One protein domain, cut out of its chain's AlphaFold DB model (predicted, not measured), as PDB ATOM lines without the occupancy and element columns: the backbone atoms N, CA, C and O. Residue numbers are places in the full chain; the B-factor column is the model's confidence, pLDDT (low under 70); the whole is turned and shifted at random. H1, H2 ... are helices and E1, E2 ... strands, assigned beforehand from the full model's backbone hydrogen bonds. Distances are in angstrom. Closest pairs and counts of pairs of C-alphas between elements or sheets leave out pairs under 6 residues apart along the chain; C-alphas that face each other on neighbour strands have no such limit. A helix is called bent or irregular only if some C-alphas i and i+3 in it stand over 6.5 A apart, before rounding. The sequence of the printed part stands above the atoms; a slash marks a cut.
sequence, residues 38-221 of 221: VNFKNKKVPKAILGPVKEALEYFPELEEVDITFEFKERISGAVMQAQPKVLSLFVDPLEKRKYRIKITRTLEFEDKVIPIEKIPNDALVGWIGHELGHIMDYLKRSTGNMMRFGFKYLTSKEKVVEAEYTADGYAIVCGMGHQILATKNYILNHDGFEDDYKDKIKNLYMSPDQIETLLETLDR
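Overview. This is residues 38 to 221 of the 221 residues of an uncharacterized protein of Cecembia calidifontis (UniProt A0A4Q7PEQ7). A strongly twisted sheet of five strands has two helices, H1 and H3, over one face, and the bent helix H5 folds back as a V across H3 on its side away from the sheet. H7 lies side by side with H5b, H6 packs on H5a and H5b, and H4 makes a corner with H5a. At one end of the sheet E5 runs on into a small hairpin, E6 and E7, while H2 grazes the sheet near the other end. The printed part has 184 residues with seven named strands and seven named helices, in the order E1 E2 H1 E3 E4 H2 E5 E6 E7 H3 H4 H5 H6 H7; the large sheet, E1 E2 E3 E5 E4, is mixed, and the class is mixed, helices and strands. The whole is compact, with a radius of gyration of the C-alphas of 15.9 A, and rounded, spanning 45 by 36 by 36 A.

Arrangement. Begin at E1, residues 38 to 40, in a hairpin with E2, residues 43 to 46: they are antiparallel, with N 38 and O 45 2.8 A apart, within hydrogen-bond range. E2 is parallel to E3, residues 67 to 73 (N 70 and O 44, 2.8 A), and E3 to E5, residues 99 to 105 (N 100 and O 67, 2.8 A). E5 is antiparallel to the edge strand E4, residues 81 to 85, with N 84 and O 101 2.9 A apart. H1, residues 47 to 58, lies over E2 at a height of 9.0 A over the sheet; E2, H1 and E3 form a strand-helix-strand unit, two parallel neighbour strands with a helix between, its crossover left-handed. H3, residues 122 to 140, lies over E5 and E4 at a height of 9.4 A, on the same face as H1, making two layers, helices on one face of a sheet. H1 touches H3 at a steep tilt of 63 degrees, closest at the C-alphas of Pro 52 and Val 126, 5.1 A. H2, residues 87 to 92, only grazes the sheet. E6, residues 107 to 110, and E7, residues 113 to 116, form an antiparallel hairpin, with N 108 and O 115 2.8 A apart. H5, residues 158 to 189, was assigned as one helix by its hydrogen bonds but is bent, C-alphas 175 and 178 being 8.2 A apart; it is the hub, touching four other helices. Its arm H5a, residues 158 to 175, touches H3, closest at the C-alphas of Gly 134 and Ala 168, 4.2 A, at a steep tilt of 69.9 degrees, only just short of perpendicular. Arm H5b, residues 178 to 189, touches H3 at the C-alphas of Ala 124 and Thr 184, 4.0 A. H4, residues 144 to 156, and H5a touch only at the corner, closest at the C-alphas of Tyr 154 and Val 161, 5.1 A. H6, residues 196 to 205, forms a helical hairpin with H5b, closest at the C-alphas of Leu 189 and Lys 199, 5.8 A. H7, residues 209 to 219, touches H5b at a shallow tilt of 5 degrees, opposite ways, closest at the C-alphas of Leu 182 and Pro 209, 5.9 A. Every O i to N i+4 pair is within hydrogen-bond range in H3, H4, H5a, H5b, H6 and H7, against 6 of 8 in H1 and 1 of 2 in H2.

Along the chain. Find C-alpha 38 at (183.369, 184.673, 164.490), where E1 begins. H1 is irregular, C-alphas 48 and 51 being 7.9 A apart. E3 is 19.2 A long and E5 20.2 A. Look for C-alpha 122 at (189.947, 184.169, 182.634); from there H3 runs 26.8 A. H4 measures 18.7 A, H5a 26.0 A and H5b 16.5 A. H7 ends at C-alpha 219, (188.812, 206.342, 191.911).

Size, cuts and confidence. The C-alphas farthest apart, of Pro 94 and Asp 112, are 47.5 A apart. The printed part has no cut, and no link is long. The mean pLDDT of the printed part is 94.4; residue 221, the chain's last, is under 70.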
ATOM      1  N   VAL A  38     184.754 184.268 164.273       97.12
ATOM      2  CA  VAL A  38     183.369 184.673 164.490       97.12
ATOM      3  C   VAL A  38     183.262 186.189 164.316       97.12
ATOM      4  O   VAL A  38     184.111 186.947 164.790       97.12
ATOM      5  N   ASN A  39     182.210 186.643 163.635       97.31
ATOM      6  CA  ASN A  39     181.868 188.063 163.594       97.31
ATOM      7  C   ASN A  39     181.014 188.407 164.821       97.31
ATOM      8  O   ASN A  39     179.973 187.790 165.046       97.31
ATOM      9  N   PHE A  40     181.443 189.400 165.595       95.81
ATOM     10  CA  PHE A  40     180.725 189.931 166.749       95.81
ATOM     11  C   PHE A  40     180.613 191.450 166.598       95.81
ATOM     12  O   PHE A  40     181.589 192.166 166.808       95.81
ATOM     13  N   LYS A  41     179.440 191.953 166.194       95.56
ATOM     14  CA  LYS A  41     179.275 193.358 165.763       95.56
ATOM     15  C   LYS A  41     180.335 193.713 164.697       95.56
ATOM     16  O   LYS A  41     180.544 192.928 163.773       95.56
ATOM     17  N   ASN A  42     181.065 194.818 164.864       96.88
ATOM     18  CA  ASN A  42     182.135 195.264 163.955       96.88
ATOM     19  C   ASN A  42     183.485 194.557 164.228       96.88
ATOM     20  O   ASN A  42     184.553 195.019 163.828       96.88
ATOM     21  N   LYS A  43     183.475 193.459 165.000       98.38
ATOM     22  CA  LYS A  43     184.683 192.782 165.480       98.38
ATOM     23  C   LYS A  43     184.797 191.407 164.838       98.38
ATOM     24  O   LYS A  43     183.806 190.710 164.621       98.38
ATOM     25  N   LYS A  44     186.033 191.004 164.560       98.56
ATOM     26  CA  LYS A  44     186.383 189.660 164.080       98.56
ATOM     27  C   LYS A  44     187.216 188.977 165.145       98.56
ATOM     28  O   LYS A  44     188.293 189.480 165.455       98.56
ATOM     29  N   VAL A  45     186.717 187.878 165.704       98.44
ATOM     30  CA  VAL A  45     187.278 187.261 166.911       98.44
ATOM     31  C   VAL A  45     187.417 185.748 166.724       98.44
ATOM     32  O   VAL A  45     186.440 185.121 166.318       98.44
ATOM     33  N   PRO A  46     188.575 185.133 167.019       97.81
ATOM     34  CA  PRO A  46     188.681 183.679 167.107       97.81
ATOM     35  C   PRO A  46     187.730 183.117 168.169       97.81
ATOM     36  O   PRO A  46     187.643 183.651 169.278       97.81
ATOM     37  N   LYS A  47     187.029 182.026 167.848       97.44
ATOM     38  CA  LYS A  47     186.037 181.391 168.730       97.44
ATOM     39  C   LYS A  47     186.613 181.057 170.111       97.44
ATOM     40  O   LYS A  47     185.923 181.261 171.107       97.44
ATOM     41  N   ALA A  48     187.879 180.638 170.167       97.12
ATOM     42  CA  ALA A  48     188.620 180.291 171.381       97.12
ATOM     43  C   ALA A  48     188.599 181.380 172.465       97.12
ATOM     44  O   ALA A  48     188.547 181.065 173.648       97.12
ATOM     45  N   ILE A  49     188.617 182.655 172.067       98.06
ATOM     46  CA  ILE A  49     188.695 183.803 172.986       98.06
ATOM     47  C   ILE A  49     187.455 184.697 172.922       98.06
ATOM     48  O   ILE A  49     187.456 185.799 173.464       98.06
ATOM     49  N   LEU A  50     186.378 184.242 172.272       98.31
ATOM     50  CA  LEU A  50     185.169 185.045 172.100       98.31
ATOM     51  C   LEU A  50     184.561 185.474 173.445       98.31
ATOM     52  O   LEU A  50     184.120 186.612 173.558       98.31
ATOM     53  N   GLY A  51     184.541 184.588 174.446       98.31
ATOM     54  CA  GLY A  51     184.054 184.905 175.797       98.31
ATOM     55  C   GLY A  51     184.847 186.044 176.451       98.31
ATOM     56  O   GLY A  51     184.269 187.112 176.649       98.31
ATOM     57  N   PRO A  52     186.162 185.868 176.680       98.62
ATOM     58  CA  PRO A  52     187.027 186.904 177.246       98.62
ATOM     59  C   PRO A  52     186.997 188.233 176.479       98.62
ATOM     60  O   PRO A  52     186.993 189.303 177.080       98.62
ATOM     61  N   VAL A  53     186.937 188.192 175.140       98.69
ATOM     62  CA  VAL A  53     186.841 189.409 174.316       98.69
ATOM     63  C   VAL A  53     185.510 190.126 174.522       98.69
ATOM     64  O   VAL A  53     185.493 191.353 174.584       98.69
ATOM     65  N   LYS A  54     184.393 189.394 174.612       98.50
ATOM     66  CA  LYS A  54     183.085 189.999 174.891       98.50
ATOM     67  C   LYS A  54     183.068 190.649 176.267       98.50
ATOM     68  O   LYS A  54     182.654 191.795 176.349       98.50
ATOM     69  N   GLU A  55     183.567 189.947 177.281       98.62
ATOM     70  CA  GLU A  55     183.662 190.453 178.651       98.62
ATOM     71  C   GLU A  55     184.497 191.739 178.712       98.62
ATOM     72  O   GLU A  55     184.020 192.756 179.198       98.62
ATOM     73  N   ALA A  56     185.695 191.755 178.118       98.62
ATOM     74  CA  ALA A  56     186.511 192.967 178.067       98.62
ATOM     75  C   ALA A  56     185.791 194.123 177.345       98.62
ATOM     76  O   ALA A  56     185.825 195.257 177.810       98.62
ATOM     77  N   LEU A  57     185.110 193.853 176.225       98.50
ATOM     78  CA  LEU A  57     184.388 194.874 175.454       98.50
ATOM     79  C   LEU A  57     183.174 195.466 176.185       98.50
ATOM     80  O   LEU A  57     182.751 196.556 175.805       98.50
ATOM     81  N   GLU A  58     182.615 194.800 177.199       98.12
ATOM     82  CA  GLU A  58     181.525 195.357 178.017       98.12
ATOM     83  C   GLU A  58     181.970 196.604 178.797       98.12
ATOM     84  O   GLU A  58     181.154 197.490 179.041       98.12
ATOM     85  N   TYR A  59     183.268 196.722 179.094       98.25
ATOM     86  CA  TYR A  59     183.861 197.885 179.756       98.25
ATOM     87  C   TYR A  59     184.157 199.057 178.806       98.25
ATOM     88  O   TYR A  59     184.385 200.167 179.274       98.25
ATOM     89  N   PHE A  60     184.143 198.851 177.483       97.81
ATOM     90  CA  PHE A  60     184.503 199.879 176.491       97.81
ATOM     91  C   PHE A  60     183.347 200.185 175.524       97.81
ATOM     92  O   PHE A  60     183.421 199.827 174.338       97.81
ATOM     93  N   PRO A  61     182.271 200.854 175.978       96.56
ATOM     94  CA  PRO A  61     181.155 201.226 175.109       96.56
ATOM     95  C   PRO A  61     181.589 202.119 173.935       96.56
ATOM     96  O   PRO A  61     181.039 202.015 172.841       96.56
ATOM     97  N   GLU A  62     182.634 202.933 174.094       96.06
ATOM     98  CA  GLU A  62     183.197 203.779 173.033       96.06
ATOM     99  C   GLU A  62     183.783 202.971 171.869       96.06
ATOM    100  O   GLU A  62     183.918 203.481 170.755       96.06
ATOM    101  N   LEU A  63     184.118 201.700 172.105       97.69
ATOM    102  CA  LEU A  63     184.629 200.794 171.083       97.69
ATOM    103  C   LEU A  63     183.520 200.001 170.392       97.69
ATOM    104  O   LEU A  63     183.836 199.126 169.585       97.69
ATOM    105  N   GLU A  64     182.237 200.240 170.687       96.31
ATOM    106  CA  GLU A  64     181.120 199.462 170.139       96.31
ATOM    107  C   GLU A  64     181.156 199.399 168.605       96.31
ATOM    108  O   GLU A  64     181.179 198.293 168.047       96.31
ATOM    109  N   GLU A  65     181.281 200.563 167.967       96.50
ATOM    110  CA  GLU A  65     181.268 200.731 166.511       96.50
ATOM    111  C   GLU A  65     182.653 200.632 165.852       96.50
ATOM    112  O   GLU A  65     182.771 200.672 164.627       96.50
ATOM    113  N   VAL A  66     183.718 200.460 166.637       98.00
ATOM    114  CA  VAL A  66     185.090 200.426 166.116       98.00
ATOM    115  C   VAL A  66     185.401 199.071 165.476       98.00
ATOM    116  O   VAL A  66     185.196 198.010 166.069       98.00
ATOM    117  N   ASP A  67     185.964 199.103 164.267       98.31
ATOM    118  CA  ASP A  67     186.428 197.914 163.547       98.31
ATOM    119  C   ASP A  67     187.711 197.348 164.186       98.31
ATOM    120  O   ASP A  67     188.810 197.882 163.984       98.31
ATOM    121  N   ILE A  68     187.603 196.226 164.907       98.69
ATOM    122  CA  ILE A  68     188.743 195.563 165.569       98.69
ATOM    123  C   ILE A  68     188.833 194.102 165.122       98.69
ATOM    124  O   ILE A  68     187.881 193.329 165.207       98.69
ATOM    125  N   THR A  69     189.998 193.698 164.616       98.69
ATOM    126  CA  THR A  69     190.277 192.298 164.259       98.69
ATOM    127  C   THR A  69     191.254 191.681 165.250       98.69
ATOM    128  O   THR A  69     192.384 192.147 165.361       98.69
ATOM    129  N   PHE A  70     190.833 190.625 165.934       98.62
ATOM    130  CA  PHE A  70     191.685 189.816 166.794       98.62
ATOM    131  C   PHE A  70     192.310 188.704 165.949       98.62
ATOM    132  O   PHE A  70     191.609 187.997 165.224       98.62
ATOM    133  N   GLU A  71     193.633 188.580 165.988       97.56
ATOM    134  CA  GLU A  71     194.385 187.650 165.143       97.56
ATOM    135  C   GLU A  71     195.359 186.834 165.987       97.56
ATOM    136  O   GLU A  71     196.275 187.402 166.586       97.56
ATOM    137  N   PHE A  72     195.237 185.506 165.957       97.50
ATOM    138  CA  PHE A  72     196.297 184.657 166.482       97.50
ATOM    139  C   PHE A  72     197.566 184.758 165.630       97.50
ATOM    140  O   PHE A  72     197.523 184.909 164.401       97.50
ATOM    141  N   LYS A  73     198.708 184.707 166.312       96.06
ATOM    142  CA  LYS A  73     200.055 184.594 165.755       96.06
ATOM    143  C   LYS A  73     200.778 183.489 166.509       96.06
ATOM    144  O   LYS A  73     200.625 183.397 167.718       96.06
ATOM    145  N   GLU A  74     201.603 182.716 165.813       91.31
ATOM    146  CA  GLU A  74     202.454 181.701 166.455       91.31
ATOM    147  C   GLU A  74     203.324 182.325 167.548       91.31
ATOM    148  O   GLU A  74     203.370 181.847 168.673       91.31
ATOM    149  N   ARG A  75     203.952 183.464 167.238       85.00
ATOM    150  CA  ARG A  75     204.773 184.213 168.185       85.00
ATOM    151  C   ARG A  75     204.699 185.708 167.923       85.00
ATOM    152  O   ARG A  75     204.665 186.156 166.773       85.00
ATOM    153  N   ILE A  76     204.726 186.482 169.000       90.50
ATOM    154  CA  ILE A  76     204.911 187.933 168.987       90.50
ATOM    155  C   ILE A  76     206.206 188.230 169.743       90.50
ATOM    156  O   ILE A  76     206.452 187.698 170.823       90.50
ATOM    157  N   SER A  77     207.088 189.034 169.151       85.75
ATOM    158  CA  SER A  77     208.381 189.330 169.771       85.75
ATOM    159  C   SER A  77     208.200 190.242 170.984       85.75
ATOM    160  O   SER A  77     207.677 191.349 170.854       85.75
ATOM    161  N   GLY A  78     208.641 189.777 172.154       85.88
ATOM    162  CA  GLY A  78     208.687 190.557 173.392       85.88
ATOM    163  C   GLY A  78     207.329 190.889 174.020       85.88
ATOM    164  O   GLY A  78     207.289 191.720 174.927       85.88
ATOM    165  N   ALA A  79     206.223 190.303 173.554       91.62
ATOM    166  CA  ALA A  79     204.888 190.542 174.098       91.62
ATOM    167  C   ALA A  79     203.960 189.339 173.876       91.62
ATOM    168  O   ALA A  79     204.185 188.529 172.978       91.62
ATOM    169  N   VAL A  80     202.899 189.248 174.680       94.94
ATOM    170  CA  VAL A  80     201.835 188.241 174.515       94.94
ATOM    171  C   VAL A  80     200.746 188.743 173.568       94.94
ATOM    172  O   VAL A  80     200.202 187.966 172.783       94.94
ATOM    173  N   MET A  81     200.454 190.043 173.604       97.50
ATOM    174  CA  MET A  81     199.501 190.697 172.715       97.50
ATOM    175  C   MET A  81     200.076 192.000 172.149       97.50
ATOM    176  O   MET A  81     201.119 192.478 172.600       97.50
ATOM    177  N   GLN A  82     199.470 192.501 171.070       97.25
ATOM    178  CA  GLN A  82     199.861 193.768 170.456       97.25
ATOM    179  C   GLN A  82     198.725 194.407 169.642       97.25
ATOM    180  O   GLN A  82     198.391 193.948 168.537       97.25
ATOM    181  N   ALA A  83     198.219 195.539 170.118       97.69
ATOM    182  CA  ALA A  83     197.317 196.432 169.412       97.69
ATOM    183  C   ALA A  83     198.068 197.299 168.394       97.69
ATOM    184  O   ALA A  83     199.191 197.749 168.610       97.69
ATOM    185  N   GLN A  84     197.450 197.537 167.237       96.00
ATOM    186  CA  GLN A  84     197.962 198.481 166.242       96.00
ATOM    187  C   GLN A  84     196.868 198.922 165.261       96.00
ATOM    188  O   GLN A  84     195.966 198.136 164.941       96.00
ATOM    189  N   PRO A  85     196.962 200.136 164.693       96.31
ATOM    190  CA  PRO A  85     196.142 200.508 163.549       96.31
ATOM    191  C   PRO A  85     196.470 199.625 162.337       96.31
ATOM    192  O   PRO A  85     197.616 199.218 162.111       96.31
ATOM    193  N   LYS A  86     195.471 199.352 161.495       96.19
ATOM    194  CA  LYS A  86     195.711 198.794 160.163       96.19
ATOM    195  C   LYS A  86     196.322 199.893 159.304       96.19
ATOM    196  O   LYS A  86     195.652 200.864 158.972       96.19
ATOM    197  N   VAL A  87     197.592 199.719 158.938       90.06
ATOM    198  CA  VAL A  87     198.413 200.741 158.264       90.06
ATOM    199  C   VAL A  87     197.686 201.384 157.085       90.06
ATOM    200  O   VAL A  87     197.613 202.602 157.028       90.06
ATOM    201  N   LEU A  88     197.083 200.590 156.193       92.00
ATOM    202  CA  LEU A  88     196.355 201.135 155.045       92.00
ATOM    203  C   LEU A  88     195.203 202.056 155.481       92.00
ATOM    204  O   LEU A  88     195.104 203.177 154.997       92.00
ATOM    205  N   SER A  89     194.399 201.611 156.450       93.19
ATOM    206  CA  SER A  89     193.269 202.368 157.001       93.19
ATOM    207  C   SER A  89     193.698 203.708 157.610       93.19
ATOM    208  O   SER A  89     193.015 204.710 157.442       93.19
ATOM    209  N   LEU A  90     194.883 203.772 158.228       91.88
ATOM    210  CA  LEU A  90     195.420 205.010 158.804       91.88
ATOM    211  C   LEU A  90     195.620 206.138 157.767       91.88
ATOM    212  O   LEU A  90     195.560 207.318 158.132       91.88
ATOM    213  N   PHE A  91     195.885 205.780 156.506       91.19
ATOM    214  CA  PHE A  91     196.149 206.726 155.416       91.19
ATOM    215  C   PHE A  91     194.947 206.961 154.503       91.19
ATOM    216  O   PHE A  91     194.833 208.051 153.947       91.19
ATOM    217  N   VAL A  92     194.086 205.956 154.321       94.19
ATOM    218  CA  VAL A  92     192.974 206.029 153.357       94.19
ATOM    219  C   VAL A  92     191.633 206.362 154.003       94.19
ATOM    220  O   VAL A  92     190.795 206.981 153.352       94.19
ATOM    221  N   ASP A  93     191.424 205.978 155.264       94.50
ATOM    222  CA  ASP A  93     190.145 206.166 155.945       94.50
ATOM    223  C   ASP A  93     190.150 207.451 156.794       94.50
ATOM    224  O   ASP A  93     191.181 207.831 157.370       94.50
ATOM    225  N   PRO A  94     188.994 208.131 156.932       93.50
ATOM    226  CA  PRO A  94     188.843 209.191 157.921       93.50
ATOM    227  C   PRO A  94     189.017 208.631 159.340       93.50
ATOM    228  O   PRO A  94     188.807 207.441 159.566       93.50
ATOM    229  N   LEU A  95     189.368 209.500 160.298       91.50
ATOM    230  CA  LEU A  95     189.686 209.131 161.687       91.50
ATOM    231  C   LEU A  95     188.663 208.157 162.300       91.50
ATOM    232  O   LEU A  95     189.055 207.098 162.777       91.50
ATOM    233  N   GLU A  96     187.374 208.471 162.170       92.19
ATOM    234  CA  GLU A  96     186.262 207.698 162.748       92.19
ATOM    235  C   GLU A  96     186.016 206.334 162.087       92.19
ATOM    236  O   GLU A  96     185.284 205.507 162.619       92.19
ATOM    237  N   LYS A  97     186.592 206.084 160.905       95.44
ATOM    238  CA  LYS A  97     186.449 204.810 160.174       95.44
ATOM    239  C   LYS A  97     187.728 203.982 160.191       95.44
ATOM    240  O   LYS A  97     187.854 203.016 159.432       95.44
ATOM    241  N   ARG A  98     188.700 204.377 161.015       96.69
ATOM    242  CA  ARG A  98     189.958 203.652 161.122       96.69
ATOM    243  C   ARG A  98     189.745 202.277 161.717       96.69
ATOM    244  O   ARG A  98     188.944 202.069 162.621       96.69
ATOM    245  N   LYS A  99     190.529 201.340 161.204       98.12
ATOM    246  CA  LYS A  99     190.455 199.928 161.556       98.12
ATOM    247  C   LYS A  99     191.675 199.539 162.357       98.12
ATOM    248  O   LYS A  99     192.798 199.938 162.034       98.12
ATOM    249  N   TYR A 100     191.468 198.674 163.331       98.50
ATOM    250  CA  TYR A 100     192.499 198.228 164.253       98.50
ATOM    251  C   TYR A 100     192.632 196.711 164.217       98.50
ATOM    252  O   TYR A 100     191.777 195.979 163.700       98.50
ATOM    253  N   ARG A 101     193.758 196.225 164.728       98.50
ATOM    254  CA  ARG A 101     193.956 194.805 164.994       98.50
ATOM    255  C   ARG A 101     194.667 194.608 166.320       98.50
ATOM    256  O   ARG A 101     195.553 195.393 166.654       98.50
ATOM    257  N   ILE A 102     194.309 193.533 167.004       98.69
ATOM    258  CA  ILE A 102     194.992 193.036 168.192       98.69
ATOM    259  C   ILE A 102     195.567 191.678 167.815       98.69
ATOM    260  O   ILE A 102     194.836 190.756 167.450       98.69
ATOM    261  N   LYS A 103     196.892 191.578 167.818       98.50
ATOM    262  CA  LYS A 103     197.588 190.306 167.624       98.50
ATOM    263  C   LYS A 103     197.724 189.621 168.973       98.50
ATOM    264  O   LYS A 103     198.008 190.301 169.950       98.50
ATOM    265  N   ILE A 104     197.548 188.309 169.006       98.19
ATOM    266  CA  ILE A 104     197.606 187.504 170.226       98.19
ATOM    267  C   ILE A 104     198.469 186.279 169.947       98.19
ATOM    268  O   ILE A 104     198.248 185.593 168.949       98.19
ATOM    269  N   THR A 105     199.454 186.002 170.794       96.44
ATOM    270  CA  THR A 105     200.226 184.760 170.698       96.44
ATOM    271  C   THR A 105     199.298 183.565 170.956       96.44
ATOM    272  O   THR A 105     198.563 183.562 171.943       96.44
ATOM    273  N   ARG A 106     199.291 182.560 170.069       94.94
ATOM    274  CA  ARG A 106     198.373 181.405 170.144       94.94
ATOM    275  C   ARG A 106     198.618 180.549 171.386       94.94
ATOM    276  O   ARG A 106     197.659 180.046 171.978       94.94
ATOM    277  N   THR A 107     199.884 180.400 171.764       95.00
ATOM    278  CA  THR A 107     200.343 179.572 172.879       95.00
ATOM    279  C   THR A 107     201.432 180.272 173.687       95.00
ATOM    280  O   THR A 107     202.327 180.897 173.129       95.00
ATOM    281  N   LEU A 108     201.400 180.124 175.006       92.75
ATOM    282  CA  LEU A 108     202.518 180.466 175.877       92.75
ATOM    283  C   LEU A 108     203.447 179.255 175.973       92.75
ATOM    284  O   LEU A 108     203.026 178.181 176.406       92.75
ATOM    285  N   GLU A 109     204.688 179.433 175.536       89.88
ATOM    286  CA  GLU A 109     205.742 178.427 175.631       89.88
ATOM    287  C   GLU A 109     206.494 178.626 176.951       89.88
ATOM    288  O   GLU A 109     207.057 179.690 177.197       89.88
ATOM    289  N   PHE A 110     206.476 177.604 177.801       87.81
ATOM    290  CA  PHE A 110     207.246 177.516 179.039       87.81
ATOM    291  C   PHE A 110     208.169 176.293 178.960       87.81
ATOM    292  O   PHE A 110     207.893 175.386 178.175       87.81
ATOM    293  N   GLU A 111     209.225 176.237 179.781       81.94
ATOM    294  CA  GLU A 111     210.261 175.184 179.701       81.94
ATOM    295  C   GLU A 111     209.681 173.760 179.626       81.94
ATOM    296  O   GLU A 111     210.086 172.970 178.774       81.94
ATOM    297  N   ASP A 112     208.663 173.467 180.443       84.06
ATOM    298  CA  ASP A 112     208.078 172.125 180.552       84.06
ATOM    299  C   ASP A 112     206.709 171.968 179.864       84.06
ATOM    300  O   ASP A 112     206.127 170.878 179.873       84.06
ATOM    301  N   LYS A 113     206.122 173.048 179.328       90.31
ATOM    302  CA  LYS A 113     204.730 173.022 178.842       90.31
ATOM    303  C   LYS A 113     204.415 174.115 177.824       90.31
ATOM    304  O   LYS A 113     204.848 175.254 177.943       90.31
ATOM    305  N   VAL A 114     203.531 173.782 176.886       92.31
ATOM    306  CA  VAL A 114     202.900 174.732 175.962       92.31
ATOM    307  C   VAL A 114     201.443 174.905 176.376       92.31
ATOM    308  O   VAL A 114     200.701 173.926 176.455       92.31
ATOM    309  N   ILE A 115     201.031 176.139 176.671       93.62
ATOM    310  CA  ILE A 115     199.669 176.446 177.122       93.62
ATOM    311  C   ILE A 115     198.942 177.264 176.049       93.62
ATOM    312  O   ILE A 115     199.361 178.387 175.769       93.62
ATOM    313  N   PRO A 116     197.833 176.766 175.472       95.31
ATOM    314  CA  PRO A 116     196.960 177.568 174.616       95.31
ATOM    315  C   PRO A 116     196.444 178.806 175.350       95.31
ATOM    316  O   PRO A 116     196.088 178.728 176.527       95.31
ATOM    317  N   ILE A 117     196.388 179.951 174.672       95.62
ATOM    318  CA  ILE A 117     196.067 181.230 175.316       95.62
ATOM    319  C   ILE A 117     194.697 181.230 176.008       95.62
ATOM    320  O   ILE A 117     194.546 181.820 177.066       95.62
ATOM    321  N   GLU A 118     193.713 180.505 175.486       95.25
ATOM    322  CA  GLU A 118     192.377 180.342 176.069       95.25
ATOM    323  C   GLU A 118     192.347 179.488 177.350       95.25
ATOM    324  O   GLU A 118     191.297 179.346 177.974       95.25
ATOM    325  N   LYS A 119     193.473 178.874 177.736       95.81
ATOM    326  CA  LYS A 119     193.609 178.071 178.961       95.81
ATOM    327  C   LYS A 119     194.207 178.840 180.134       95.81
ATOM    328  O   LYS A 119     194.287 178.282 181.227       95.81
ATOM    329  N   ILE A 120     194.630 180.085 179.932       94.94
ATOM    330  CA  ILE A 120     195.063 180.933 181.044       94.94
ATOM    331  C   ILE A 120     193.851 181.326 181.915       94.94
ATOM    332  O   ILE A 120     192.714 181.257 181.441       94.94
ATOM    333  N   PRO A 121     194.057 181.755 183.176       97.69
ATOM    334  CA  PRO A 121     192.967 182.239 184.022       97.69
ATOM    335  C   PRO A 121     192.167 183.358 183.342       97.69
ATOM    336  O   PRO A 121     192.760 184.295 182.804       97.69
ATOM    337  N   ASN A 122     190.832 183.269 183.382       98.06
ATOM    338  CA  ASN A 122     189.947 184.169 182.634       98.06
ATOM    339  C   ASN A 122     190.231 185.646 182.931       98.06
ATOM    340  O   ASN A 122     190.453 186.409 181.999       98.06
ATOM    341  N   ASP A 123     190.330 186.029 184.205       98.25
ATOM    342  CA  ASP A 123     190.556 187.427 184.601       98.25
ATOM    343  C   ASP A 123     191.876 187.989 184.055       98.25
ATOM    344  O   ASP A 123     191.938 189.148 183.649       98.25
ATOM    345  N   ALA A 124     192.922 187.158 183.978       98.06
ATOM    346  CA  ALA A 124     194.197 187.545 183.377       98.06
ATOM    347  C   ALA A 124     194.088 187.680 181.848       98.06
ATOM    348  O   ALA A 124     194.685 188.577 181.256       98.06
ATOM    349  N   LEU A 125     193.306 186.822 181.184       98.56
ATOM    350  CA  LEU A 125     193.059 186.945 179.744       98.56
ATOM    351  C   LEU A 125     192.248 188.195 179.408       98.56
ATOM    352  O   LEU A 125     192.604 188.938 178.493       98.56
ATOM    353  N   VAL A 126     191.173 188.430 180.159       98.75
ATOM    354  CA  VAL A 126     190.308 189.605 180.032       98.75
ATOM    355  C   VAL A 126     191.109 190.875 180.297       98.75
ATOM    356  O   VAL A 126     190.984 191.831 179.538       98.75
ATOM    357  N   GLY A 127     191.984 190.884 181.307       98.44
ATOM    358  CA  GLY A 127     192.840 192.030 181.603       98.44
ATOM    359  C   GLY A 127     193.889 192.298 180.525       98.44
ATOM    360  O   GLY A 127     194.045 193.448 180.117       98.44
ATOM    361  N   TRP A 128     194.535 191.266 179.968       98.19
ATOM    362  CA  TRP A 128     195.400 191.437 178.793       98.19
ATOM    363  C   TRP A 128     194.644 192.037 177.608       98.19
ATOM    364  O   TRP A 128     195.120 192.993 177.001       98.19
ATOM    365  N   ILE A 129     193.450 191.527 177.295       98.81
ATOM    366  CA  ILE A 129     192.616 192.083 176.220       98.81
ATOM    367  C   ILE A 129     192.228 193.533 176.538       98.81
ATOM    368  O   ILE A 129     192.302 194.389 175.658       98.81
ATOM    369  N   GLY A 130     191.851 193.823 177.784       98.69
ATOM    370  CA  GLY A 130     191.502 195.162 178.253       98.69
ATOM    371  C   GLY A 130     192.635 196.169 178.082       98.69
ATOM    372  O   GLY A 130     192.405 197.270 177.589       98.69
ATOM    373  N   HIS A 131     193.868 195.769 178.392       98.44
ATOM    374  CA  HIS A 131     195.064 196.573 178.139       98.44
ATOM    375  C   HIS A 131     195.208 196.926 176.646       98.44
ATOM    376  O   HIS A 131     195.373 198.092 176.282       98.44
ATOM    377  N   GLU A 132     195.050 195.946 175.752       98.69
ATOM    378  CA  GLU A 132     195.118 196.181 174.302       98.69
ATOM    379  C   GLU A 132     193.977 197.071 173.782       98.69
ATOM    380  O   GLU A 132     194.166 197.872 172.861       98.69
ATOM    381  N   LEU A 133     192.784 196.973 174.374       98.75
ATOM    382  CA  LEU A 133     191.677 197.890 174.095       98.75
ATOM    383  C   LEU A 133     191.988 199.309 174.599       98.75
ATOM    384  O   LEU A 133     191.688 200.275 173.897       98.75
ATOM    385  N   GLY A 134     192.682 199.446 175.732       98.38
ATOM    386  CA  GLY A 134     193.211 200.717 176.234       98.38
ATOM    387  C   GLY A 134     194.167 201.398 175.247       98.38
ATOM    388  O   GLY A 134     194.066 202.606 175.011       98.38
ATOM    389  N   HIS A 135     195.031 200.634 174.571       98.19
ATOM    390  CA  HIS A 135     195.818 201.164 173.451       98.19
ATOM    391  C   HIS A 135     194.934 201.670 172.304       98.19
ATOM    392  O   HIS A 135     195.187 202.748 171.765       98.19
ATOM    393  N   ILE A 136     193.881 200.938 171.928       98.50
ATOM    394  CA  ILE A 136     192.960 201.390 170.873       98.50
ATOM    395  C   ILE A 136     192.249 202.688 171.283       98.50
ATOM    396  O   ILE A 136     192.158 203.596 170.457       98.50
ATOM    397  N   MET A 137     191.835 202.827 172.546       98.12
ATOM    398  CA  MET A 137     191.250 204.066 173.080       98.12
ATOM    399  C   MET A 137     192.187 205.272 172.923       98.12
ATOM    400  O   MET A 137     191.754 206.344 172.489       98.12
ATOM    401  N   ASP A 138     193.483 205.101 173.200       96.81
ATOM    402  CA  ASP A 138     194.495 206.127 172.923       96.81
ATOM    403  C   ASP A 138     194.592 206.427 171.416       96.81
ATOM    404  O   ASP A 138     194.650 207.585 170.996       96.81
ATOM    405  N   TYR A 139     194.555 205.395 170.573       97.00
ATOM    406  CA  TYR A 139     194.713 205.544 169.130       97.00
ATOM    407  C   TYR A 139     193.572 206.295 168.445       97.00
ATOM    408  O   TYR A 139     193.831 206.987 167.455       97.00
ATOM    409  N   LEU A 140     192.337 206.178 168.943       95.06
ATOM    410  CA  LEU A 140     191.171 206.887 168.398       95.06
ATOM    411  C   LEU A 140     191.352 208.409 168.430       95.06
ATOM    412  O   LEU A 140     190.890 209.114 167.538       95.06
ATOM    413  N   LYS A 141     192.099 208.925 169.411       91.44
ATOM    414  CA  LYS A 141     192.309 210.368 169.605       91.44
ATOM    415  C   LYS A 141     193.476 210.929 168.785       91.44
ATOM    416  O   LYS A 141     193.741 212.133 168.819       91.44
ATOM    417  N   ARG A 142     194.209 210.088 168.046       94.38
ATOM    418  CA  ARG A 142     195.443 210.487 167.349       94.38
ATOM    419  C   ARG A 142     195.203 210.743 165.866       94.38
ATOM    420  O   ARG A 142     194.799 209.858 165.114       94.38
ATOM    421  N   SER A 143     195.576 211.928 165.386       94.19
ATOM    422  CA  SER A 143     195.671 212.192 163.942       94.19
ATOM    423  C   SER A 143     196.722 211.289 163.272       94.19
ATOM    424  O   SER A 143     197.593 210.740 163.944       94.19
ATOM    425  N   THR A 144     196.693 211.142 161.939       93.12
ATOM    426  CA  THR A 144     197.658 210.278 161.215       93.12
ATOM    427  C   THR A 144     199.108 210.684 161.494       93.12
ATOM    428  O   THR A 144     199.939 209.839 161.819       93.12
ATOM    429  N   GLY A 145     199.409 211.986 161.443       94.06
ATOM    430  CA  GLY A 145     200.745 212.506 161.749       94.06
ATOM    431  C   GLY A 145     201.157 212.277 163.205       94.06
ATOM    432  O   GLY A 145     202.297 211.890 163.468       94.06
ATOM    433  N   ASN A 146     200.228 212.457 164.153       95.31
ATOM    434  CA  ASN A 146     200.494 212.170 165.561       95.31
ATOM    435  C   ASN A 146     200.759 210.675 165.785       95.31
ATOM    436  O   ASN A 146     201.725 210.344 166.463       95.31
ATOM    437  N   MET A 147     199.974 209.796 165.156       95.44
ATOM    438  CA  MET A 147     200.129 208.343 165.237       95.44
ATOM    439  C   MET A 147     201.486 207.878 164.703       95.44
ATOM    440  O   MET A 147     202.174 207.099 165.354       95.44
ATOM    441  N   MET A 148     201.921 208.392 163.549       93.38
ATOM    442  CA  MET A 148     203.245 208.064 163.005       93.38
ATOM    443  C   MET A 148     204.370 208.540 163.928       93.38
ATOM    444  O   MET A 148     205.306 207.793 164.205       93.38
ATOM    445  N   ARG A 149     204.266 209.771 164.450       94.44
ATOM    446  CA  ARG A 149     205.244 210.310 165.403       94.44
ATOM    447  C   ARG A 149     205.273 209.506 166.701       94.44
ATOM    448  O   ARG A 149     206.350 209.308 167.258       94.44
ATOM    449  N   PHE A 150     204.110 209.079 167.180       94.31
ATOM    450  CA  PHE A 150     203.966 208.210 168.340       94.31
ATOM    451  C   PHE A 150     204.656 206.866 168.094       94.31
ATOM    452  O   PHE A 150     205.552 206.518 168.853       94.31
ATOM    453  N   GLY A 151     204.345 206.183 166.987       92.69
ATOM    454  CA  GLY A 151     204.968 204.906 166.632       92.69
ATOM    455  C   GLY A 151     206.488 205.006 166.495       92.69
ATOM    456  O   GLY A 151     207.207 204.172 167.032       92.69
ATOM    457  N   PHE A 152     206.999 206.066 165.859       93.56
ATOM    458  CA  PHE A 152     208.442 206.307 165.782       93.56
ATOM    459  C   PHE A 152     209.072 206.475 167.171       93.56
ATOM    460  O   PHE A 152     210.056 205.814 167.486       93.56
ATOM    461  N   LYS A 153     208.478 207.314 168.029       93.19
ATOM    462  CA  LYS A 153     208.969 207.542 169.394       93.19
ATOM    463  C   LYS A 153     208.927 206.285 170.258       93.19
ATOM    464  O   LYS A 153     209.859 206.074 171.026       93.19
ATOM    465  N   TYR A 154     207.879 205.478 170.124       91.06
ATOM    466  CA  TYR A 154     207.730 204.213 170.838       91.06
ATOM    467  C   TYR A 154     208.884 203.254 170.506       91.06
ATOM    468  O   TYR A 154     209.422 202.602 171.390       91.06
ATOM    469  N   LEU A 155     209.343 203.230 169.250       90.00
ATOM    470  CA  LEU A 155     210.477 202.396 168.840       90.00
ATOM    471  C   LEU A 155     211.841 202.919 169.321       90.00
ATOM    472  O   LEU A 155     212.779 202.135 169.434       90.00
ATOM    473  N   THR A 156     211.982 204.224 169.578       91.31
ATOM    474  CA  THR A 156     213.289 204.847 169.862       91.31
ATOM    475  C   THR A 156     213.482 205.309 171.307       91.31
ATOM    476  O   THR A 156     214.590 205.707 171.659       91.31
ATOM    477  N   SER A 157     212.439 205.340 172.143       94.12
ATOM    478  CA  SER A 157     212.498 205.929 173.490       94.12
ATOM    479  C   SER A 157     211.787 205.064 174.528       94.12
ATOM    480  O   SER A 157     210.570 204.902 174.484       94.12
ATOM    481  N   LYS A 158     212.549 204.587 175.523       92.69
ATOM    482  CA  LYS A 158     212.025 203.812 176.660       92.69
ATOM    483  C   LYS A 158     210.956 204.585 177.436       92.69
ATOM    484  O   LYS A 158     209.925 204.024 177.773       92.69
ATOM    485  N   GLU A 159     211.165 205.879 177.659       94.31
ATOM    486  CA  GLU A 159     210.202 206.758 178.338       94.31
ATOM    487  C   GLU A 159     208.859 206.810 177.603       94.31
ATOM    488  O   GLU A 159     207.802 206.813 178.225       94.31
ATOM    489  N   LYS A 160     208.890 206.817 176.263       93.50
ATOM    490  CA  LYS A 160     207.676 206.842 175.439       93.50
ATOM    491  C   LYS A 160     206.974 205.493 175.377       93.50
ATOM    492  O   LYS A 160     205.760 205.480 175.206       93.50
ATOM    493  N   VAL A 161     207.710 204.395 175.552       94.56
ATOM    494  CA  VAL A 161     207.107 203.083 175.804       94.56
ATOM    495  C   VAL A 161     206.369 203.115 177.139       94.56
ATOM    496  O   VAL A 161     205.169 202.892 177.140       94.56
ATOM    497  N   VAL A 162     207.029 203.510 178.236       95.75
ATOM    498  CA  VAL A 162     206.401 203.608 179.572       95.75
ATOM    499  C   VAL A 162     205.127 204.455 179.535       95.75
ATOM    500  O   VAL A 162     204.084 204.023 180.009       95.75
ATOM    501  N   GLU A 163     205.179 205.644 178.926       95.38
ATOM    502  CA  GLU A 163     204.009 206.523 178.791       95.38
ATOM    503  C   GLU A 163     202.851 205.839 178.048       95.38
ATOM    504  O   GLU A 163     201.695 205.981 178.444       95.38
ATOM    505  N   ALA A 164     203.149 205.084 176.987       95.62
ATOM    506  CA  ALA A 164     202.144 204.354 176.226       95.62
ATOM    507  C   ALA A 164     201.532 203.194 177.024       95.62
ATOM    508  O   ALA A 164     200.310 203.055 177.018       95.62
ATOM    509  N   GLU A 165     202.351 202.401 177.724       96.69
ATOM    510  CA  GLU A 165     201.875 201.291 178.562       96.69
ATOM    511  C   GLU A 165     201.028 201.812 179.737       96.69
ATOM    512  O   GLU A 165     199.948 201.291 180.008       96.69
ATOM    513  N   TYR A 166     201.458 202.902 180.387       96.62
ATOM    514  CA  TYR A 166     200.701 203.556 181.463       96.62
ATOM    515  C   TYR A 166     199.388 204.149 180.949       96.62
ATOM    516  O   TYR A 166     198.368 204.090 181.628       96.62
ATOM    517  N   THR A 167     199.387 204.720 179.745       95.94
ATOM    518  CA  THR A 167     198.159 205.243 179.134       95.94
ATOM    519  C   THR A 167     197.164 204.114 178.861       95.94
ATOM    520  O   THR A 167     195.973 204.283 179.115       95.94
ATOM    521  N   ALA A 168     197.634 202.959 178.382       97.19
ATOM    522  CA  ALA A 168     196.788 201.796 178.134       97.19
ATOM    523  C   ALA A 168     196.194 201.216 179.424       97.19
ATOM    524  O   ALA A 168     194.972 201.082 179.514       97.19
ATOM    525  N   ASP A 169     197.034 200.956 180.435       96.69
ATOM    526  CA  ASP A 169     196.581 200.506 181.759       96.69
ATOM    527  C   ASP A 169     195.601 201.529 182.371       96.69
ATOM    528  O   ASP A 169     194.540 201.154 182.865       96.69
ATOM    529  N   GLY A 170     195.891 202.829 182.251       95.62
ATOM    530  CA  GLY A 170     195.025 203.909 182.729       95.62
ATOM    531  C   GLY A 170     193.640 203.922 182.075       95.62
ATOM    532  O   GLY A 170     192.642 204.033 182.786       95.62
ATOM    533  N   TYR A 171     193.547 203.766 180.748       96.56
ATOM    534  CA  TYR A 171     192.249 203.657 180.068       96.56
ATOM    535  C   TYR A 171     191.452 202.451 180.564       96.56
ATOM    536  O   TYR A 171     190.274 202.600 180.874       96.56
ATOM    537  N   ALA A 172     192.085 201.279 180.669       96.81
ATOM    538  CA  ALA A 172     191.415 200.071 181.139       96.81
ATOM    539  C   ALA A 172     190.915 200.221 182.589       96.81
ATOM    540  O   ALA A 172     189.768 199.891 182.889       96.81
ATOM    541  N   ILE A 173     191.740 200.782 183.476       95.56
ATOM    542  CA  ILE A 173     191.395 201.016 184.884       95.56
ATOM    543  C   ILE A 173     190.235 202.005 185.022       95.56
ATOM    544  O   ILE A 173     189.277 201.711 185.731       95.56
ATOM    545  N   VAL A 174     190.276 203.137 184.311       93.94
ATOM    546  CA  VAL A 174     189.195 204.142 184.334       93.94
ATOM    547  C   VAL A 174     187.880 203.569 183.797       93.94
ATOM    548  O   VAL A 174     186.811 203.967 184.251       93.94
ATOM    549  N   CYS A 175     187.946 202.606 182.877       94.75
ATOM    550  CA  CYS A 175     186.772 201.886 182.384       94.75
ATOM    551  C   CYS A 175     186.266 200.805 183.358       94.75
ATOM    552  O   CYS A 175     185.285 200.139 183.051       94.75
ATOM    553  N   GLY A 176     186.898 200.618 184.523       95.50
ATOM    554  CA  GLY A 176     186.470 199.675 185.560       95.50
ATOM    555  C   GLY A 176     187.169 198.313 185.530       95.50
ATOM    556  O   GLY A 176     186.753 197.408 186.250       95.50
ATOM    557  N   MET A 177     188.242 198.147 184.748       97.19
ATOM    558  CA  MET A 177     188.970 196.870 184.629       97.19
ATOM    559  C   MET A 177     190.135 196.711 185.615       97.19
ATOM    560  O   MET A 177     191.040 195.905 185.391       97.19
ATOM    561  N   GLY A 178     190.150 197.484 186.702       96.25
ATOM    562  CA  GLY A 178     191.224 197.458 187.698       96.25
ATOM    563  C   GLY A 178     191.580 196.061 188.190       96.25
ATOM    564  O   GLY A 178     192.748 195.670 188.178       96.25
ATOM    565  N   HIS A 179     190.555 195.288 188.550       96.50
ATOM    566  CA  HIS A 179     190.700 193.914 189.020       96.50
ATOM    567  C   HIS A 179     191.374 193.010 187.976       96.50
ATOM    568  O   HIS A 179     192.327 192.301 188.288       96.50
ATOM    569  N   GLN A 180     190.929 193.060 186.719       98.25
ATOM    570  CA  GLN A 180     191.461 192.221 185.644       98.25
ATOM    571  C   GLN A 180     192.887 192.625 185.245       98.25
ATOM    572  O   GLN A 180     193.735 191.763 184.996       98.25
ATOM    573  N   ILE A 181     193.196 193.928 185.226       97.62
ATOM    574  CA  ILE A 181     194.562 194.415 184.980       97.62
ATOM    575  C   ILE A 181     195.501 193.919 186.086       97.62
ATOM    576  O   ILE A 181     196.558 193.362 185.781       97.62
ATOM    577  N   LEU A 182     195.089 194.020 187.353       96.75
ATOM    578  CA  LEU A 182     195.845 193.495 188.490       96.75
ATOM    579  C   LEU A 182     196.030 191.969 188.404       96.75
ATOM    580  O   LEU A 182     197.150 191.476 188.555       96.75
ATOM    581  N   ALA A 183     194.969 191.222 188.080       97.44
ATOM    582  CA  ALA A 183     195.024 189.774 187.872       97.44
ATOM    583  C   ALA A 183     196.031 189.392 186.776       97.44
ATOM    584  O   ALA A 183     196.790 188.436 186.934       97.44
ATOM    585  N   THR A 184     196.101 190.181 185.702       96.69
ATOM    586  CA  THR A 184     197.076 189.995 184.618       96.69
ATOM    587  C   THR A 184     198.506 190.209 185.106       96.69
ATOM    588  O   THR A 184     199.364 189.353 184.879       96.69
ATOM    589  N   LYS A 185     198.787 191.319 185.806       95.38
ATOM    590  CA  LYS A 185     200.137 191.587 186.336       95.38
ATOM    591  C   LYS A 185     200.568 190.491 187.311       95.38
ATOM    592  O   LYS A 185     201.675 189.972 187.189       95.38
ATOM    593  N   ASN A 186     199.679 190.094 188.220       95.56
ATOM    594  CA  ASN A 186     199.942 189.037 189.193       95.56
ATOM    595  C   ASN A 186     200.167 187.680 188.522       95.56
ATOM    596  O   ASN A 186     201.067 186.951 188.931       95.56
ATOM    597  N   TYR A 187     199.407 187.358 187.472       95.62
ATOM    598  CA  TYR A 187     199.627 186.140 186.697       95.62
ATOM    599  C   TYR A 187     201.017 186.122 186.057       95.62
ATOM    600  O   TYR A 187     201.701 185.113 186.138       95.62
ATOM    601  N   ILE A 188     201.474 187.226 185.462       94.38
ATOM    602  CA  ILE A 188     202.800 187.262 184.829       94.38
ATOM    603  C   ILE A 188     203.920 187.196 185.871       94.38
ATOM    604  O   ILE A 188     204.852 186.403 185.742       94.38
ATOM    605  N   LEU A 189     203.847 188.048 186.897       94.50
ATOM    606  CA  LEU A 189     204.943 188.243 187.845       94.50
ATOM    607  C   LEU A 189     205.134 187.043 188.780       94.50
ATOM    608  O   LEU A 189     206.271 186.754 189.146       94.50
ATOM    609  N   ASN A 190     204.057 186.322 189.108       93.50
ATOM    610  CA  ASN A 190     204.089 185.195 190.044       93.50
ATOM    611  C   ASN A 190     204.092 183.816 189.363       93.50
ATOM    612  O   ASN A 190     204.019 182.803 190.054       93.50
ATOM    613  N   HIS A 191     204.140 183.741 188.028       90.25
ATOM    614  CA  HIS A 191     204.194 182.459 187.320       90.25
ATOM    615  C   HIS A 191     205.632 182.114 186.944       90.25
ATOM    616  O   HIS A 191     206.279 182.823 186.172       90.25
ATOM    617  N   ASP A 192     206.129 180.995 187.466       85.62
ATOM    618  CA  ASP A 192     207.527 180.568 187.304       85.62
ATOM    619  C   ASP A 192     207.921 180.312 185.845       85.62
ATOM    620  O   ASP A 192     209.077 180.475 185.488       85.62
ATOM    621  N   GLY A 193     206.952 179.994 184.982       87.00
ATOM    622  CA  GLY A 193     207.204 179.748 183.562       87.00
ATOM    623  C   GLY A 193     207.617 180.979 182.746       87.00
ATOM    624  O   GLY A 193     208.252 180.808 181.711       87.00
ATOM    625  N   PHE A 194     207.276 182.211 183.154       89.94
ATOM    626  CA  PHE A 194     207.726 183.393 182.404       89.94
ATOM    627  C   PHE A 194     209.208 183.666 182.652       89.94
ATOM    628  O   PHE A 194     209.620 183.787 183.805       89.94
ATOM    629  N   GLU A 195     209.959 183.855 181.564       89.56
ATOM    630  CA  GLU A 195     211.365 184.262 181.595       89.56
ATOM    631  C   GLU A 195     211.564 185.534 182.437       89.56
ATOM    632  O   GLU A 195     210.764 186.478 182.374       89.56
ATOM    633  N   ASP A 196     212.663 185.582 183.190       91.38
ATOM    634  CA  ASP A 196     212.981 186.713 184.067       91.38
ATOM    635  C   ASP A 196     213.104 188.030 183.290       91.38
ATOM    636  O   ASP A 196     212.566 189.046 183.728       91.38
ATOM    637  N   ASP A 197     213.678 188.004 182.083       90.62
ATOM    638  CA  ASP A 197     213.756 189.171 181.196       90.62
ATOM    639  C   ASP A 197     212.364 189.731 180.852       90.62
ATOM    640  O   ASP A 197     212.165 190.951 180.781       90.62
ATOM    641  N   TYR A 198     211.367 188.856 180.668       91.50
ATOM    642  CA  TYR A 198     209.989 189.282 180.426       91.50
ATOM    643  C   TYR A 198     209.361 189.872 181.692       91.50
ATOM    644  O   TYR A 198     208.746 190.940 181.627       91.50
ATOM    645  N   LYS A 199     209.557 189.241 182.857       94.19
ATOM    646  CA  LYS A 199     209.089 189.785 184.144       94.19
ATOM    647  C   LYS A 199     209.718 191.146 184.435       94.19
ATOM    648  O   LYS A 199     209.020 192.068 184.854       94.19
ATOM    649  N   ASP A 200     211.006 191.309 184.167       94.25
ATOM    650  CA  ASP A 200     211.721 192.566 184.364       94.25
ATOM    651  C   ASP A 200     211.267 193.637 183.378       94.25
ATOM    652  O   ASP A 200     211.132 194.802 183.761       94.25
ATOM    653  N   LYS A 201     210.931 193.270 182.136       92.94
ATOM    654  CA  LYS A 201     210.235 194.182 181.223       92.94
ATOM    655  C   LYS A 201     208.922 194.673 181.843       92.94
ATOM    656  O   LYS A 201     208.687 195.882 181.837       92.94
ATOM    657  N   ILE A 202     208.094 193.774 182.385       93.94
ATOM    658  CA  ILE A 202     206.822 194.149 183.020       93.94
ATOM    659  C   ILE A 202     207.051 195.107 184.197       93.94
ATOM    660  O   ILE A 202     206.453 196.180 184.219       93.94
ATOM    661  N   LYS A 203     207.971 194.792 185.116       93.38
ATOM    662  CA  LYS A 203     208.286 195.646 186.280       93.38
ATOM    663  C   LYS A 203     208.786 197.042 185.897       93.38
ATOM    664  O   LYS A 203     208.544 197.999 186.621       93.38
ATOM    665  N   ASN A 204     209.531 197.154 184.796       92.50
ATOM    666  CA  ASN A 204     210.208 198.396 184.415       92.50
ATOM    667  C   ASN A 204     209.394 199.304 183.488       92.50
ATOM    668  O   ASN A 204     209.731 200.484 183.371       92.50
ATOM    669  N   LEU A 205     208.425 198.755 182.749       92.19
ATOM    670  CA  LEU A 205     207.701 199.492 181.708       92.19
ATOM    671  C   LEU A 205     206.221 199.725 182.016       92.19
ATOM    672  O   LEU A 205     205.624 200.599 181.397       92.19
ATOM    673  N   TYR A 206     205.642 198.974 182.952       93.44
ATOM    674  CA  TYR A 206     204.209 198.980 183.241       93.44
ATOM    675  C   TYR A 206     203.941 199.434 184.673       93.44
ATOM    676  O   TYR A 206     204.851 199.454 185.502       93.44
ATOM    677  N   MET A 207     202.681 199.764 184.971       90.62
ATOM    678  CA  MET A 207     202.285 200.028 186.350       90.62
ATOM    679  C   MET A 207     202.486 198.777 187.210       90.62
ATOM    680  O   MET A 207     202.113 197.668 186.806       90.62
ATOM    681  N   SER A 208     203.062 198.958 188.399       91.25
ATOM    682  CA  SER A 208     203.150 197.889 189.393       91.25
ATOM    683  C   SER A 208     201.769 197.583 189.997       91.25
ATOM    684  O   SER A 208     200.896 198.455 189.986       91.25
ATOM    685  N   PRO A 209     201.563 196.376 190.560       91.12
ATOM    686  CA  PRO A 209     200.369 196.052 191.345       91.12
ATOM    687  C   PRO A 209     199.994 197.145 192.360       91.12
ATOM    688  O   PRO A 209     198.896 197.685 192.284       91.12
ATOM    689  N   ASP A 210     200.942 197.578 193.195       89.00
ATOM    690  CA  ASP A 210     200.728 198.622 194.207       89.00
ATOM    691  C   ASP A 210     200.285 199.971 193.604       89.00
ATOM    692  O   ASP A 210     199.472 200.696 194.182       89.00
ATOM    693  N   GLN A 211     200.814 200.333 192.427       88.69
ATOM    694  CA  GLN A 211     200.412 201.555 191.723       88.69
ATOM    695  C   GLN A 211     198.969 201.463 191.221       88.69
ATOM    696  O   GLN A 211     198.233 202.446 191.307       88.69
ATOM    697  N   ILE A 212     198.569 200.294 190.714       89.81
ATOM    698  CA  ILE A 212     197.199 200.032 190.266       89.81
ATOM    699  C   ILE A 212     196.248 200.095 191.462       89.81
ATOM    700  O   ILE A 212     195.242 200.792 191.389       89.81
ATOM    701  N   GLU A 213     196.583 199.443 192.574       89.31
ATOM    702  CA  GLU A 213     195.784 199.475 193.807       89.31
ATOM    703  C   GLU A 213     195.606 200.906 194.331       89.31
ATOM    704  O   GLU A 213     194.479 201.341 194.559       89.31
ATOM    705  N   THR A 214     196.688 201.690 194.399       89.25
ATOM    706  CA  THR A 214     196.628 203.109 194.800       89.25
ATOM    707  C   THR A 214     195.712 203.932 193.882       89.25
ATOM    708  O   THR A 214     194.979 204.817 194.337       89.25
ATOM    709  N   LEU A 215     195.751 203.666 192.572       88.75
ATOM    710  CA  LEU A 215     194.890 204.343 191.606       88.75
ATOM    711  C   LEU A 215     193.418 203.961 191.808       88.75
ATOM    712  O   LEU A 215     192.563 204.844 191.778       88.75
ATOM    713  N   LEU A 216     193.123 202.685 192.066       88.06
ATOM    714  CA  LEU A 216     191.764 202.211 192.346       88.06
ATOM    715  C   LEU A 216     191.195 202.835 193.621       88.06
ATOM    716  O   LEU A 216     190.105 203.397 193.581       88.06
ATOM    717  N   GLU A 217     191.972 202.876 194.706       87.75
ATOM    718  CA  GLU A 217     191.572 203.557 195.945       87.75
ATOM    719  C   GLU A 217     191.267 205.048 195.750       87.75
ATOM    720  O   GLU A 217     190.520 205.642 196.528       87.75
ATOM    721  N   THR A 218     191.884 205.679 194.748       85.75
ATOM    722  CA  THR A 218     191.642 207.087 194.419       85.75
ATOM    723  C   THR A 218     190.360 207.268 193.608       85.75
ATOM    724  O   THR A 218     189.697 208.289 193.763       85.75
ATOM    725  N   LEU A 219     190.014 206.304 192.751       83.12
ATOM    726  CA  LEU A 219     188.812 206.342 191.911       83.12
ATOM    727  C   LEU A 219     187.535 205.963 192.675       83.12
ATOM    728  O   LEU A 219     186.461 206.439 192.315       83.12
ATOM    729  N   ASP A 220     187.653 205.153 193.730       76.25
ATOM    730  CA  ASP A 220     186.532 204.733 194.585       76.25
ATOM    731  C   ASP A 220     186.106 205.796 195.629       76.25
ATOM    732  O   ASP A 220     185.157 205.575 196.386       76.25
ATOM    733  N   ARG A 221     186.804 206.940 195.698       57.16
ATOM    734  CA  ARG A 221     186.512 208.069 196.604       57.16
ATOM    735  C   ARG A 221     185.706 209.168 195.922       57.16
ATOM    736  O   ARG A 221     184.807 209.711 196.603       57.16
TER     737      ARG A 221